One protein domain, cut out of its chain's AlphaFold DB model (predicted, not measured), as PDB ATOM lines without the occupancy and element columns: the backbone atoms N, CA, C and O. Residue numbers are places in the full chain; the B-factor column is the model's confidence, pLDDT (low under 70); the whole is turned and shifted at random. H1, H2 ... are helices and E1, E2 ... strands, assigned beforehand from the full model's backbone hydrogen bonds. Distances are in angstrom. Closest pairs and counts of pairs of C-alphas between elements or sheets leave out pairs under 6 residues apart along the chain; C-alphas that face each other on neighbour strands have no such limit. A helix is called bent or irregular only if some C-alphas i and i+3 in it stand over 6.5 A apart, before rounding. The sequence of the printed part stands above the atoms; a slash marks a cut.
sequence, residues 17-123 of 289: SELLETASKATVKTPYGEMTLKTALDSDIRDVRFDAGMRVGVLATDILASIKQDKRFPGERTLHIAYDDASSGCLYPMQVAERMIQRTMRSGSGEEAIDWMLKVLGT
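AT A GLANCE: This is residues 17 to 123 of the 289 residues of an uncharacterized protein of Burkholderia sp. GAS332 (UniProt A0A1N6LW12). What shape does one see first? Three helices, H1, H3 and H5, pack round H4 in the middle, and H4 steeply crosses both the long H3 on one side of it and H5 on the other. At one end a small hairpin, E1 and E2, packs through E1 on residues 47 to 56 of H3, with the short H2 beside it; a second hairpin, E3 and E4, lies at the far end. What is it made of, and how large is it? The printed part has 107 residues, with five named helices and four named strands in the order H1, E1, E2, H2, H3, E3, E4, H4, H5, and the strands make two antiparallel sheets, E1 - E2 and E3 - E4. The class is mixed, helices and strands, and the whole is compact, with a radius of gyration of the C-alphas of 14.3 A and spans of 40 by 35 by 21 A.

HOW THE PARTS SIT: What does the first helix touch? H1, residues 17 to 24, touches residues 100 to 105 alone of H4, residues 96 to 107, about perpendicular at 80 degrees, the closest C-alphas being those of Ser 24 and Met 105, 5.1 A apart. It touches residues 110 to 114 alone of H5, residues 110 to 122, also about perpendicular at 80 degrees, with the C-alphas of Ser 17 and Gly 110 closest at 4.1 A. It only just touches residues 59 to 63 alone of H3, residues 46 to 69, with 3 pairs of C-alphas within 8 A, those of Ala 23 and Leu 59 closest at 6.3 A, at a shallow tilt of 15 degrees, opposite ways. How do the strands pair? E1, residues 27 to 30, and E2, residues 33 to 36, are an antiparallel hairpin at 148 degrees, with N 28 and O 35 within hydrogen-bond range at 2.9 A. E3, residues 79 to 84, and E4, residues 87 to 92, are an antiparallel hairpin at 147 degrees, with N 81 and O 89 at 2.9 A and N 89 and O 81 at 3.1 A. What is near the first hairpin? The closest C-alphas of E1 and H3 are those of Val 28 and Ala 52, 5.9 A apart, while E2 and H3 are apart. H2, residues 37 to 41, touches residues 48 to 56 alone of H3, with the C-alphas of Leu 41 and Arg 49 closest at 4.7 A. How do the later helices meet? Residues 56 to 67 alone of H3 touch residues 97 to 101 alone of H4, the C-alphas of Ala 60 and Ala 97 closest at 4.8 A, at a steep tilt of 68 degrees, only just short of about perpendicular, opposite ways. H4 and H5 touch, the C-alphas of Met 100 and Ala 113 closest at 5.1 A, at a steep tilt of 52 degrees, opposite ways. Every O i to N i+4 pair is within hydrogen-bond range in H1, H2, H4 and H5, and 18 of 20 are in H3.

IN THESE COORDINATES: Where does the first element begin? H1 begins at C-alpha 17, (-88.893, -118.846, -152.146), and is 10.4 A long; E1, E2 and H2 follow. How does the longest helix run? H3 measures 35.0 A from C-alpha 46 at (-110.700, -101.515, -141.911) to C-alpha 69. It has a kink of 43 degrees near residue 63 and is irregular, with C-alphas 62 and 65 7.0 A apart. What comes after it? E3 is 15.2 A long, E4 15.7 A, H4 16.2 A and H5 18.4 A, ending at C-alpha 122, (-78.865, -111.801, -137.097).

THE WHOLE: How far does it reach? The two C-alphas farthest apart are those of Gly 33 and Asp 85, 42.2 A. Are there cuts or long links? The printed part has no cut; the link from H3 to E3, 9 residues, is short, and the other links are tight. How confident is the model? The mean pLDDT of the printed part is 93.0, and no printed residue is under 70.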
ATOM      1  N   SER A  17     -88.670-120.051-151.334       96.44
ATOM      2  CA  SER A  17     -88.893-118.846-152.146       96.44
ATOM      3  C   SER A  17     -90.138-118.965-153.023       96.44
ATOM      4  O   SER A  17     -90.978-118.070-153.012       96.44
ATOM      5  N   GLU A  18     -90.320-120.091-153.719       96.25
ATOM      6  CA  GLU A  18     -91.506-120.322-154.559       96.25
ATOM      7  C   GLU A  18     -92.803-120.327-153.735       96.25
ATOM      8  O   GLU A  18     -93.830-119.809-154.183       96.25
ATOM      9  N   LEU A  19     -92.765-120.873-152.514       96.50
ATOM     10  CA  LEU A  19     -93.898-120.840-151.587       96.50
ATOM     11  C   LEU A  19     -94.245-119.405-151.169       96.50
ATOM     12  O   LEU A  19     -95.417-119.026-151.199       96.50
ATOM     13  N   LEU A  20     -93.240-118.593-150.825       96.94
ATOM     14  CA  LEU A  20     -93.425-117.184-150.469       96.94
ATOM     15  C   LEU A  20     -93.973-116.367-151.643       96.94
ATOM     16  O   LEU A  20     -94.918-115.596-151.472       96.94
ATOM     17  N   GLU A  21     -93.434-116.565-152.844       97.00
ATOM     18  CA  GLU A  21     -93.904-115.890-154.055       97.00
ATOM     19  C   GLU A  21     -95.344-116.272-154.393       97.00
ATOM     20  O   GLU A  21     -96.154-115.400-154.716       97.00
ATOM     21  N   THR A  22     -95.690-117.554-154.259       96.62
ATOM     22  CA  THR A  22     -97.061-118.039-154.455       96.62
ATOM     23  C   THR A  22     -98.014-117.410-153.440       96.62
ATOM     24  O   THR A  22     -99.053-116.874-153.826       96.62
ATOM     25  N   ALA A  23     -97.648-117.397-152.154       96.06
ATOM     26  CA  ALA A  23     -98.461-116.777-151.110       96.06
ATOM     27  C   ALA A  23     -98.608-115.260-151.298       96.06
ATOM     28  O   ALA A  23     -99.693-114.725-151.086       96.06
ATOM     29  N   SER A  24     -97.562-114.567-151.756       95.44
ATOM     30  CA  SER A  24     -97.600-113.118-151.998       95.44
ATOM     31  C   SER A  24     -98.583-112.707-153.104       95.44
ATOM     32  O   SER A  24     -99.095-111.589-153.096       95.44
ATOM     33  N   LYS A  25     -98.870-113.618-154.041       95.56
ATOM     34  CA  LYS A  25     -99.798-113.417-155.165       95.56
ATOM     35  C   LYS A  25    -101.227-113.857-154.844       95.56
ATOM     36  O   LYS A  25    -102.095-113.768-155.709       95.56
ATOM     37  N   ALA A  26    -101.479-114.348-153.630       95.69
ATOM     38  CA  ALA A  26    -102.806-114.779-153.235       95.69
ATOM     39  C   ALA A  26    -103.802-113.608-153.196       95.69
ATOM     40  O   ALA A  26    -103.453-112.425-153.105       95.69
ATOM     41  N   THR A  27    -105.073-113.976-153.253       95.81
ATOM     42  CA  THR A  27    -106.209-113.068-153.186       95.81
ATOM     43  C   THR A  27    -106.975-113.249-151.880       95.81
ATOM     44  O   THR A  27    -106.850-114.261-151.175       95.81
ATOM     45  N   VAL A  28    -107.777-112.243-151.554       95.25
ATOM     46  CA  VAL A  28    -108.747-112.268-150.463       95.25
ATOM     47  C   VAL A  28    -110.122-111.909-151.014       95.25
ATOM     48  O   VAL A  28    -110.266-111.003-151.838       95.25
ATOM     49  N   LYS A  29    -111.138-112.655-150.578       93.25
ATOM     50  CA  LYS A  29    -112.536-112.337-150.867       93.25
ATOM     51  C   LYS A  29    -113.021-111.330-149.841       93.25
ATOM     52  O   LYS A  29    -112.920-111.588-148.649       93.25
ATOM     53  N   THR A  30    -113.559-110.222-150.322       89.31
ATOM     54  CA  THR A  30    -114.118-109.145-149.503       89.31
ATOM     55  C   THR A  30    -115.591-108.940-149.874       89.31
ATOM     56  O   THR A  30    -116.023-109.418-150.931       89.31
ATOM     57  N   PRO A  31    -116.369-108.180-149.083       85.81
ATOM     58  CA  PRO A  31    -117.723-107.772-149.471       85.81
ATOM     59  C   PRO A  31    -117.793-107.011-150.808       85.81
ATOM     60  O   PRO A  31    -118.850-106.969-151.433       85.81
ATOM     61  N   TYR A  32    -116.675-106.439-151.267       87.75
ATOM     62  CA  TYR A  32    -116.570-105.650-152.500       87.75
ATOM     63  C   TYR A  32    -116.014-106.448-153.689       87.75
ATOM     64  O   TYR A  32    -115.784-105.885-154.758       87.75
ATOM     65  N   GLY A  33    -115.798-107.754-153.516       90.56
ATOM     66  CA  GLY A  33    -115.226-108.640-154.525       90.56
ATOM     67  C   GLY A  33    -113.867-109.211-154.128       90.56
ATOM     68  O   GLY A  33    -113.404-109.081-152.991       90.56
ATOM     69  N   GLU A  34    -113.242-109.903-155.073       94.38
ATOM     70  CA  GLU A  34    -111.921-110.500-154.896       94.38
ATOM     71  C   GLU A  34    -110.823-109.477-155.198       94.38
ATOM     72  O   GLU A  34    -110.851-108.797-156.223       94.38
ATOM     73  N   MET A  35    -109.851-109.363-154.294       95.19
ATOM     74  CA  MET A  35    -108.753-108.404-154.392       95.19
ATOM     75  C   MET A  35    -107.416-109.100-154.150       95.19
ATOM     76  O   MET A  35    -107.345-110.107-153.443       95.19
ATOM     77  N   THR A  36    -106.332-108.552-154.707       95.00
ATOM     78  CA  THR A  36    -104.979-109.017-154.358       95.00
ATOM     79  C   THR A  36    -104.696-108.714-152.886       95.00
ATOM     80  O   THR A  36    -105.164-107.696-152.365       95.00
ATOM     81  N   LEU A  37    -103.905-109.560-152.215       93.88
ATOM     82  CA  LEU A  37    -103.533-109.323-150.816       93.88
ATOM     83  C   LEU A  37    -102.880-107.958-150.600       93.88
ATOM     84  O   LEU A  37    -103.204-107.280-149.631       93.88
ATOM     85  N   LYS A  38    -102.009-107.532-151.520       93.12
ATOM     86  CA  LYS A  38    -101.352-106.223-151.454       93.12
ATOM     87  C   LYS A  38    -102.374-105.086-151.445       93.12
ATOM     88  O   LYS A  38    -102.377-104.280-150.525       93.12
ATOM     89  N   THR A  39    -103.282-105.064-152.423       92.56
ATOM     90  CA  THR A  39    -104.320-104.024-152.506       92.56
ATOM     91  C   THR A  39    -105.235-104.035-151.284       92.56
ATOM     92  O   THR A  39    -105.622-102.976-150.802       92.56
ATOM     93  N   ALA A  40    -105.586-105.215-150.770       92.56
ATOM     94  CA  ALA A  40    -106.464-105.326-149.614       92.56
ATOM     95  C   ALA A  40    -105.785-104.877-148.304       92.56
ATOM     96  O   ALA A  40    -106.420-104.212-147.490       92.56
ATOM     97  N   LEU A  41    -104.492-105.170-148.114       89.62
ATOM     98  CA  LEU A  41    -103.713-104.693-146.960       89.62
ATOM     99  C   LEU A  41    -103.509-103.173-146.966       89.62
ATOM    100  O   LEU A  41    -103.469-102.567-145.895       89.62
ATOM    101  N   ASP A  42    -103.416-102.574-148.153       88.25
ATOM    102  CA  ASP A  42    -103.284-101.126-148.341       88.25
ATOM    103  C   ASP A  42    -104.649-100.401-148.394       88.25
ATOM    104  O   ASP A  42    -104.691 -99.185-148.555       88.25
ATOM    105  N   SER A  43    -105.774-101.118-148.264       86.69
ATOM    106  CA  SER A  43    -107.120-100.532-148.335       86.69
ATOM    107  C   SER A  43    -107.385 -99.567-147.181       86.69
ATOM    108  O   SER A  43    -107.015 -99.853-146.046       86.69
ATOM    109  N   ASP A  44    -108.125 -98.482-147.412       81.19
ATOM    110  CA  ASP A  44    -108.604 -97.602-146.336       81.19
ATOM    111  C   ASP A  44    -109.713 -98.243-145.484       81.19
ATOM    112  O   ASP A  44    -109.925 -97.859-144.329       81.19
ATOM    113  N   ILE A  45    -110.374 -99.279-146.008       83.19
ATOM    114  CA  ILE A  45    -111.477 -99.970-145.343       83.19
ATOM    115  C   ILE A  45    -110.915-100.955-144.316       83.19
ATOM    116  O   ILE A  45    -110.255-101.939-144.658       83.19
ATOM    117  N   ARG A  46    -111.211-100.712-143.034       82.06
ATOM    118  CA  ARG A  46    -110.700-101.515-141.911       82.06
ATOM    119  C   ARG A  46    -110.996-103.005-142.066       82.06
ATOM    120  O   ARG A  46    -110.096-103.810-141.843       82.06
ATOM    121  N   ASP A  47    -112.218-103.352-142.445       84.62
ATOM    122  CA  ASP A  47    -112.654-104.748-142.513       84.62
ATOM    123  C   ASP A  47    -111.949-105.488-143.662       84.62
ATOM    124  O   ASP A  47    -111.470-106.602-143.475       84.62
ATOM    125  N   VAL A  48    -111.730-104.818-144.802       89.88
ATOM    126  CA  VAL A  48    -110.924-105.349-145.917       89.88
ATOM    127  C   VAL A  48    -109.478-105.614-145.483       89.88
ATOM    128  O   VAL A  48    -108.936-106.686-145.764       89.88
ATOM    129  N   ARG A  49    -108.855-104.675-144.754       89.38
ATOM    130  CA  ARG A  49    -107.504-104.877-144.200       89.38
ATOM    131  C   ARG A  49    -107.461-106.033-143.205       89.38
ATOM    132  O   ARG A  49    -106.489-106.787-143.193       89.38
ATOM    133  N   PHE A  50    -108.486-106.159-142.363       86.75
ATOM    134  CA  PHE A  50    -108.587-107.225-141.369       86.75
ATOM    135  C   PHE A  50    -108.674-108.602-142.041       86.75
ATOM    136  O   PHE A  50    -107.876-109.482-141.719       86.75
ATOM    137  N   ASP A  51    -109.554-108.759-143.032       91.25
ATOM    138  CA  ASP A  51    -109.696-109.998-143.803       91.25
ATOM    139  C   ASP A  51    -108.390-110.379-144.512       91.25
ATOM    140  O   ASP A  51    -107.976-111.543-144.504       91.25
ATOM    141  N   ALA A  52    -107.690-109.393-145.085       93.31
ATOM    142  CA  ALA A  52    -106.388-109.608-145.710       93.31
ATOM    143  C   ALA A  52    -105.327-110.062-144.693       93.31
ATOM    144  O   ALA A  52    -104.570-110.993-144.968       93.31
ATOM    145  N   GLY A  53    -105.300-109.452-143.503       91.50
ATOM    146  CA  GLY A  53    -104.425-109.855-142.401       91.50
ATOM    147  C   GLY A  53    -104.680-111.295-141.953       91.50
ATOM    148  O   GLY A  53    -103.741-112.088-141.864       91.50
ATOM    149  N   MET A  54    -105.949-111.672-141.775       92.75
ATOM    150  CA  MET A  54    -106.340-113.050-141.457       92.75
ATOM    151  C   MET A  54    -105.901-114.028-142.550       92.75
ATOM    152  O   MET A  54    -105.378-115.105-142.255       92.75
ATOM    153  N   ARG A  55    -106.057-113.650-143.825       95.31
ATOM    154  CA  ARG A  55    -105.618-114.477-144.954       95.31
ATOM    155  C   ARG A  55    -104.101-114.674-144.972       95.31
ATOM    156  O   ARG A  55    -103.660-115.790-145.245       95.31
ATOM    157  N   VAL A  56    -103.318-113.642-144.654       94.94
ATOM    158  CA  VAL A  56    -101.860-113.763-144.489       94.94
ATOM    159  C   VAL A  56    -101.517-114.742-143.366       94.94
ATOM    160  O   VAL A  56    -100.671-115.603-143.585       94.94
ATOM    161  N   GLY A  57    -102.199-114.683-142.217       92.94
ATOM    162  CA  GLY A  57    -101.975-115.618-141.106       92.94
ATOM    163  C   GLY A  57    -102.247-117.085-141.474       92.94
ATOM    164  O   GLY A  57    -101.483-117.985-141.115       92.94
ATOM    165  N   VAL A  58    -103.287-117.341-142.278       94.94
ATOM    166  CA  VAL A  58    -103.562-118.687-142.817       94.94
ATOM    167  C   VAL A  58    -102.418-119.159-143.720       94.94
ATOM    168  O   VAL A  58    -101.869-120.233-143.498       94.94
ATOM    169  N   LEU A  59    -102.003-118.342-144.692       95.75
ATOM    170  CA  LEU A  59    -100.902-118.683-145.606       95.75
ATOM    171  C   LEU A  59     -99.568-118.875-144.870       95.75
ATOM    172  O   LEU A  59     -98.772-119.745-145.217       95.75
ATOM    173  N   ALA A  60     -99.325-118.070-143.840       94.88
ATOM    174  CA  ALA A  60     -98.146-118.166-142.996       94.88
ATOM    175  C   ALA A  60     -98.083-119.506-142.253       94.88
ATOM    176  O   ALA A  60     -97.007-120.101-142.162       94.88
ATOM    177  N   THR A  61     -99.229-120.007-141.785       94.44
ATOM    178  CA  THR A  61     -99.333-121.322-141.136       94.44
ATOM    179  C   THR A  61     -98.903-122.446-142.082       94.44
ATOM    180  O   THR A  61     -98.151-123.331-141.671       94.44
ATOM    181  N   ASP A  62     -99.291-122.375-143.359       92.94
ATOM    182  CA  ASP A  62     -98.963-123.391-144.372       92.94
ATOM    183  C   ASP A  62     -97.460-123.440-144.707       92.94
ATOM    184  O   ASP A  62     -96.908-124.506-144.986       92.94
ATOM    185  N   ILE A  63     -96.773-122.294-144.657       94.38
ATOM    186  CA  ILE A  63     -95.345-122.171-145.009       94.38
ATOM    187  C   ILE A  63     -94.432-122.433-143.800       94.38
ATOM    188  O   ILE A  63     -93.252-122.760-143.959       94.38
ATOM    189  N   LEU A  64     -94.964-122.339-142.579       93.81
ATOM    190  CA  LEU A  64     -94.179-122.382-141.347       93.81
ATOM    191  C   LEU A  64     -93.303-123.634-141.217       93.81
ATOM    192  O   LEU A  64     -92.147-123.543-140.801       93.81
ATOM    193  N   ALA A  65     -93.833-124.799-141.594       92.50
ATOM    194  CA  ALA A  65     -93.085-126.053-141.547       92.50
ATOM    195  C   ALA A  65     -91.857-126.027-142.472       92.50
ATOM    196  O   ALA A  65     -90.787-126.488-142.074       92.50
ATOM    197  N   SER A  66     -91.982-125.442-143.667       94.00
ATOM    198  CA  SER A  66     -90.869-125.302-144.612       94.00
ATOM    199  C   SER A  66     -89.791-124.358-144.087       94.00
ATOM    200  O   SER A  66     -88.610-124.644-144.248       94.00
ATOM    201  N   ILE A  67     -90.177-123.281-143.396       94.88
ATOM    202  CA  ILE A  67     -89.223-122.356-142.764       94.88
ATOM    203  C   ILE A  67     -88.429-123.070-141.670       94.88
ATOM    204  O   ILE A  67     -87.207-122.977-141.640       94.88
ATOM    205  N   LYS A  68     -89.104-123.835-140.805       93.56
ATOM    206  CA  LYS A  68     -88.446-124.599-139.734       93.56
ATOM    207  C   LYS A  68     -87.499-125.684-140.257       93.56
ATOM    208  O   LYS A  68     -86.534-126.029-139.581       93.56
ATOM    209  N   GLN A  69     -87.782-126.239-141.436       93.19
ATOM    210  CA  GLN A  69     -86.946-127.255-142.086       93.19
ATOM    211  C   GLN A  69     -85.782-126.656-142.889       93.19
ATOM    212  O   GLN A  69     -84.813-127.366-143.177       93.19
ATOM    213  N   ASP A  70     -85.856-125.376-143.257       93.94
ATOM    214  CA  ASP A  70     -84.782-124.685-143.961       93.94
ATOM    215  C   ASP A  70     -83.591-124.462-143.016       93.94
ATOM    216  O   ASP A  70     -83.691-123.821-141.970       93.94
ATOM    217  N   LYS A  71     -82.428-125.000-143.401       93.94
ATOM    218  CA  LYS A  71     -81.204-124.996-142.584       93.94
ATOM    219  C   LYS A  71     -80.643-123.599-142.317       93.94
ATOM    220  O   LYS A  71     -79.782-123.464-141.449       93.94
ATOM    221  N   ARG A  72     -81.067-122.586-143.079       94.81
ATOM    222  CA  ARG A  72     -80.685-121.187-142.850       94.81
ATOM    223  C   ARG A  72     -81.348-120.625-141.590       94.81
ATOM    224  O   ARG A  72     -80.805-119.706-140.985       94.81
ATOM    225  N   PHE A  73     -82.495-121.176-141.185       95.88
ATOM    226  CA  PHE A  73     -83.276-120.694-140.051       95.88
ATOM    227  C   PHE A  73     -82.969-121.449-138.746       95.88
ATOM    228  O   PHE A  73     -82.428-122.554-138.763       95.88
ATOM    229  N   PRO A  74     -83.344-120.884-137.582       93.31
ATOM    230  CA  PRO A  74     -83.040-121.455-136.264       93.31
ATOM    231  C   PRO A  74     -83.765-122.768-135.893       93.31
ATOM    232  O   PRO A  74     -83.678-123.196-134.740       93.31
ATOM    233  N   GLY A  75     -84.500-123.402-136.813       92.12
ATOM    234  CA  GLY A  75     -85.228-124.648-136.558       92.12
ATOM    235  C   GLY A  75     -86.396-124.465-135.584       92.12
ATOM    236  O   GLY A  75     -87.303-123.685-135.849       92.12
ATOM    237  N   GLU A  76     -86.381-125.173-134.453       90.38
ATOM    238  CA  GLU A  76     -87.435-125.104-133.418       90.38
ATOM    239  C   GLU A  76     -87.165-124.063-132.320       90.38
ATOM    240  O   GLU A  76     -87.949-123.927-131.379       90.38
ATOM    241  N   ARG A  77     -86.051-123.325-132.401       91.75
ATOM    242  CA  ARG A  77     -85.746-122.280-131.416       91.75
ATOM    243  C   ARG A  77     -86.821-121.199-131.428       91.75
ATOM    244  O   ARG A  77     -87.418-120.935-132.462       91.75
ATOM    245  N   THR A  78     -87.032-120.547-130.291       93.12
ATOM    246  CA  THR A  78     -87.903-119.370-130.192       93.12
ATOM    247  C   THR A  78     -87.039-118.127-130.066       93.12
ATOM    248  O   THR A  78     -86.136-118.093-129.234       93.12
ATOM    249  N   LEU A  79     -87.305-117.114-130.888       93.81
ATOM    250  CA  LEU A  79     -86.612-115.830-130.828       93.81
ATOM    251  C   LEU A  79     -87.629-114.699-130.730       93.81
ATOM    252  O   LEU A  79     -88.602-114.636-131.487       93.81
ATOM    253  N   HIS A  80     -87.378-113.799-129.793       93.56
ATOM    254  CA  HIS A  80     -88.109-112.559-129.634       93.56
ATOM    255  C   HIS A  80     -87.389-111.425-130.356       93.56
ATOM    256  O   HIS A  80     -86.169-111.456-130.505       93.56
ATOM    257  N   ILE A  81     -88.161-110.429-130.780       93.38
ATOM    258  CA  ILE A  81     -87.651-109.130-131.212       93.38
ATOM    259  C   ILE A  81     -88.159-108.057-130.249       93.38
ATOM    260  O   ILE A  81     -89.336-108.054-129.876       93.38
ATOM    261  N   ALA A  82     -87.269-107.168-129.826       91.88
ATOM    262  CA  ALA A  82     -87.619-105.986-129.060       91.88
ATOM    263  C   ALA A  82     -88.376-104.992-129.957       91.88
ATOM    264  O   ALA A  82     -87.915-104.629-131.042       91.88
ATOM    265  N   TYR A  83     -89.549-104.547-129.517       89.00
ATOM    266  CA  TYR A  83     -90.279-103.446-130.156       89.00
ATOM    267  C   TYR A  83     -89.749-102.100-129.671       89.00
ATOM    268  O   TYR A  83     -89.680-101.142-130.438       89.00
ATOM    269  N   ASP A  84     -89.348-102.085-128.405       86.81
ATOM    270  CA  ASP A  84     -88.601-101.053-127.710       86.81
ATOM    271  C   ASP A  84     -87.797-101.712-126.563       86.81
ATOM    272  O   ASP A  84     -87.865-102.928-126.378       86.81
ATOM    273  N   ASP A  85     -87.055-100.936-125.768       82.19
ATOM    274  CA  ASP A  85     -86.280-101.472-124.628       82.19
ATOM    275  C   ASP A  85     -87.142-101.993-123.456       82.19
ATOM    276  O   ASP A  85     -86.619-102.581-122.510       82.19
ATOM    277  N   ALA A  86     -88.461-101.783-123.476       84.00
ATOM    278  CA  ALA A  86     -89.387-102.223-122.429       84.00
ATOM    279  C   ALA A  86     -90.310-103.374-122.862       84.00
ATOM    280  O   ALA A  86     -91.000-103.955-122.021       84.00
ATOM    281  N   SER A  87     -90.380-103.690-124.154       86.88
ATOM    282  CA  SER A  87     -91.358-104.612-124.713       86.88
ATOM    283  C   SER A  87     -90.799-105.393-125.895       86.88
ATOM    284  O   SER A  87     -90.061-104.897-126.741       86.88
ATOM    285  N   SER A  88     -91.187-106.659-125.961       88.88
ATOM    286  CA  SER A  88     -90.795-107.570-127.029       88.88
ATOM    287  C   SER A  88     -91.950-108.496-127.370       88.88
ATOM    288  O   SER A  88     -92.931-108.601-126.629       88.88
ATOM    289  N   GLY A  89     -91.824-109.206-128.480       88.31
ATOM    290  CA  GLY A  89     -92.713-110.315-128.779       88.31
ATOM    291  C   GLY A  89     -92.036-111.376-129.620       88.31
ATOM    292  O   GLY A  89     -90.926-111.196-130.119       88.31
ATOM    293  N   CYS A  90     -92.718-112.510-129.739       90.06
ATOM    294  CA  CYS A  90     -92.219-113.655-130.478       90.06
ATOM    295  C   CYS A  90     -92.177-113.337-131.979       90.06
ATOM    296  O   CYS A  90     -93.221-113.240-132.625       90.06
ATOM    297  N   LEU A  91     -90.967-113.192-132.525       92.56
ATOM    298  CA  LEU A  91     -90.736-113.054-133.962       92.56
ATOM    299  C   LEU A  91     -90.710-114.434-134.616       92.56
ATOM    300  O   LEU A  91     -91.412-114.689-135.592       92.56
ATOM    301  N   TYR A  92     -89.908-115.342-134.061       93.19
ATOM    302  CA  TYR A  92     -89.709-116.679-134.597       93.19
ATOM    303  C   TYR A  92     -90.139-117.736-133.568       93.19
ATOM    304  O   TYR A  92     -89.738-117.635-132.408       93.19
ATOM    305  N   PRO A  93     -90.896-118.773-133.972       89.06
ATOM    306  CA  PRO A  93     -91.350-119.047-135.339       89.06
ATOM    307  C   PRO A  93     -92.657-118.318-135.713       89.06
ATOM    308  O   PRO A  93     -93.066-118.358-136.864       89.06
ATOM    309  N   MET A  94     -93.326-117.654-134.769       84.25
ATOM    310  CA  MET A  94     -94.737-117.268-134.929       84.25
ATOM    311  C   MET A  94     -95.010-116.229-136.023       84.25
ATOM    312  O   MET A  94     -95.980-116.369-136.756       84.25
ATOM    313  N   GLN A  95     -94.177-115.195-136.148       90.31
ATOM    314  CA  GLN A  95     -94.426-114.080-137.072       90.31
ATOM    315  C   GLN A  95     -93.561-114.142-138.334       90.31
ATOM    316  O   GLN A  95     -93.833-113.442-139.308       90.31
ATOM    317  N   VAL A  96     -92.521-114.980-138.351       94.62
ATOM    318  CA  VAL A  96     -91.509-115.001-139.416       94.62
ATOM    319  C   VAL A  96     -92.121-115.195-140.810       94.62
ATOM    320  O   VAL A  96     -91.761-114.485-141.748       94.62
ATOM    321  N   ALA A  97     -93.089-116.106-140.937       95.00
ATOM    322  CA  ALA A  97     -93.739-116.428-142.201       95.00
ATOM    323  C   ALA A  97     -94.592-115.259-142.713       95.00
ATOM    324  O   ALA A  97     -94.435-114.840-143.860       95.00
ATOM    325  N   GLU A  98     -95.428-114.671-141.850       94.56
ATOM    326  CA  GLU A  98     -96.252-113.503-142.190       94.56
ATOM    327  C   GLU A  98     -95.384-112.343-142.688       94.56
ATOM    328  O   GLU A  98     -95.670-111.734-143.721       94.56
ATOM    329  N   ARG A  99     -94.274-112.075-141.988       94.88
ATOM    330  CA  ARG A  99     -93.331-111.018-142.358       94.88
ATOM    331  C   ARG A  99     -92.671-111.259-143.703       94.88
ATOM    332  O   ARG A  99     -92.575-110.327-144.496       94.88
ATOM    333  N   MET A 100     -92.231-112.484-143.975       96.75
ATOM    334  CA  MET A 100     -91.615-112.811-145.260       96.75
ATOM    335  C   MET A 100     -92.623-112.746-146.407       96.75
ATOM    336  O   MET A 100     -92.281-112.224-147.466       96.75
ATOM    337  N   ILE A 101     -93.879-113.164-146.204       96.75
ATOM    338  CA  ILE A 101     -94.946-112.989-147.207       96.75
ATOM    339  C   ILE A 101     -95.151-111.495-147.496       96.75
ATOM    340  O   ILE A 101     -95.151-111.078-148.654       96.75
ATOM    341  N   GLN A 102     -95.256-110.661-146.454       94.62
ATOM    342  CA  GLN A 102     -95.404-109.211-146.614       94.62
ATOM    343  C   GLN A 102     -94.190-108.550-147.271       94.62
ATOM    344  O   GLN A 102     -94.365-107.659-148.104       94.62
ATOM    345  N   ARG A 103     -92.965-108.992-146.956       95.69
ATOM    346  CA  ARG A 103     -91.753-108.520-147.638       95.69
ATOM    347  C   ARG A 103     -91.772-108.909-149.114       95.69
ATOM    348  O   ARG A 103     -91.535-108.048-149.953       95.69
ATOM    349  N   THR A 104     -92.153-110.147-149.422       97.31
ATOM    350  CA  THR A 104     -92.259-110.661-150.797       97.31
ATOM    351  C   THR A 104     -93.288-109.876-151.612       97.31
ATOM    352  O   THR A 104     -93.037-109.560-152.766       97.31
ATOM    353  N   MET A 105     -94.413-109.456-151.019       95.06
ATOM    354  CA  MET A 105     -95.384-108.571-151.693       95.06
ATOM    355  C   MET A 105     -94.806-107.194-152.070       95.06
ATOM    356  O   MET A 105     -95.306-106.538-152.990       95.06
ATOM    357  N   ARG A 106     -93.775-106.727-151.352       91.94
ATOM    358  CA  ARG A 106     -93.109-105.440-151.607       91.94
ATOM    359  C   ARG A 106     -91.962-105.566-152.607       91.94
ATOM    360  O   ARG A 106     -91.888-104.736-153.506       91.94
ATOM    361  N   SER A 107     -91.109-106.578-152.456       94.75
ATOM    362  CA  SER A 107     -89.947-106.811-153.328       94.75
ATOM    363  C   SER A 107     -90.287-107.555-154.619       94.75
ATOM    364  O   SER A 107     -89.596-107.406-155.620       94.75
ATOM    365  N   GLY A 108     -91.335-108.381-154.606       94.44
ATOM    366  CA  GLY A 108     -91.640-109.342-155.667       94.44
ATOM    367  C   GLY A 108     -90.747-110.589-155.666       94.44
ATOM    368  O   GLY A 108     -90.860-111.388-156.591       94.44
ATOM    369  N   SER A 109     -89.879-110.763-154.660       97.25
ATOM    370  CA  SER A 109     -88.872-111.832-154.596       97.25
ATOM    371  C   SER A 109     -88.900-112.551-153.249       97.25
ATOM    372  O   SER A 109     -88.752-111.912-152.200       97.25
ATOM    373  N   GLY A 110     -89.081-113.877-153.284       97.12
ATOM    374  CA  GLY A 110     -89.064-114.719-152.089       97.12
ATOM    375  C   GLY A 110     -87.663-114.844-151.482       97.12
ATOM    376  O   GLY A 110     -87.523-114.743-150.266       97.12
ATOM    377  N   GLU A 111     -86.617-114.970-152.304       97.38
ATOM    378  CA  GLU A 111     -85.227-115.004-151.819       97.38
ATOM    379  C   GLU A 111     -84.825-113.683-151.154       97.38
ATOM    380  O   GLU A 111     -84.227-113.708-150.082       97.38
ATOM    381  N   GLU A 112     -85.237-112.525-151.690       97.56
ATOM    382  CA  GLU A 112     -84.961-111.244-151.019       97.56
ATOM    383  C   GLU A 112     -85.652-111.173-149.648       97.56
ATOM    384  O   GLU A 112     -85.094-110.642-148.688       97.56
ATOM    385  N   ALA A 113     -86.860-111.732-149.524       97.69
ATOM    386  CA  ALA A 113     -87.553-111.804-148.244       97.69
ATOM    387  C   ALA A 113     -86.852-112.738-147.245       97.69
ATOM    388  O   ALA A 113     -86.828-112.436-146.049       97.69
ATOM    389  N   ILE A 114     -86.267-113.839-147.721       97.88
ATOM    390  CA  ILE A 114     -85.475-114.755-146.896       97.88
ATOM    391  C   ILE A 114     -84.195-114.064-146.421       97.88
ATOM    392  O   ILE A 114     -83.951-114.019-145.215       97.88
ATOM    393  N   ASP A 115     -83.421-113.467-147.329       97.88
ATOM    394  CA  ASP A 115     -82.184-112.750-146.996       97.88
ATOM    395  C   ASP A 115     -82.443-111.599-146.019       97.88
ATOM    396  O   ASP A 115     -81.730-111.435-145.022       97.88
ATOM    397  N   TRP A 116     -83.519-110.842-146.250       98.12
ATOM    398  CA  TRP A 116     -83.985-109.803-145.338       98.12
ATOM    399  C   TRP A 116     -84.280-110.362-143.941       98.12
ATOM    400  O   TRP A 116     -83.817-109.808-142.943       98.12
ATOM    401  N   MET A 117     -85.013-111.473-143.840       97.62
ATOM    402  CA  MET A 117     -85.351-112.053-142.542       97.62
ATOM    403  C   MET A 117     -84.118-112.607-141.821       97.62
ATOM    404  O   MET A 117     -83.988-112.441-140.609       97.62
ATOM    405  N   LEU A 118     -83.177-113.217-142.543       97.56
ATOM    406  CA  LEU A 118     -81.911-113.676-141.969       97.56
ATOM    407  C   LEU A 118     -81.079-112.501-141.437       97.56
ATOM    408  O   LEU A 118     -80.522-112.600-140.341       97.56
ATOM    409  N   LYS A 119     -81.060-111.362-142.148       97.56
ATOM    410  CA  LYS A 119     -80.466-110.112-141.649       97.56
ATOM    411  C   LYS A 119     -81.139-109.662-140.348       97.56
ATOM    412  O   LYS A 119     -80.437-109.383-139.377       97.56
ATOM    413  N   VAL A 120     -82.474-109.614-140.302       97.06
ATOM    414  CA  VAL A 120     -83.230-109.222-139.094       97.06
ATOM    415  C   VAL A 120     -82.879-110.137-137.920       97.06
ATOM    416  O   VAL A 120     -82.468-109.647-136.872       97.06
ATOM    417  N   LEU A 121     -82.961-111.460-138.104       96.06
ATOM    418  CA  LEU A 121     -82.665-112.450-137.061       96.06
ATOM    419  C   LEU A 121     -81.209-112.395-136.574       96.06
ATOM    420  O   LEU A 121     -80.936-112.718-135.419       96.06
ATOM    421  N   GLY A 122     -80.275-111.989-137.438       95.31
ATOM    422  CA  GLY A 122     -78.865-111.801-137.097       95.31
ATOM    423  C   GLY A 122     -78.535-110.450-136.449       95.31
ATOM    424  O   GLY A 122     -77.403-110.250-136.001       95.31
ATOM    425  N   THR A 123     -79.485-109.512-136.394       96.44
ATOM    426  CA  THR A 123     -79.235-108.158-135.890       96.44
ATOM    427  C   THR A 123     -79.264-108.134-134.365       96.44
ATOM    428  O   THR A 123     -80.284-108.393-133.730       96.44
TER     429      THR A 123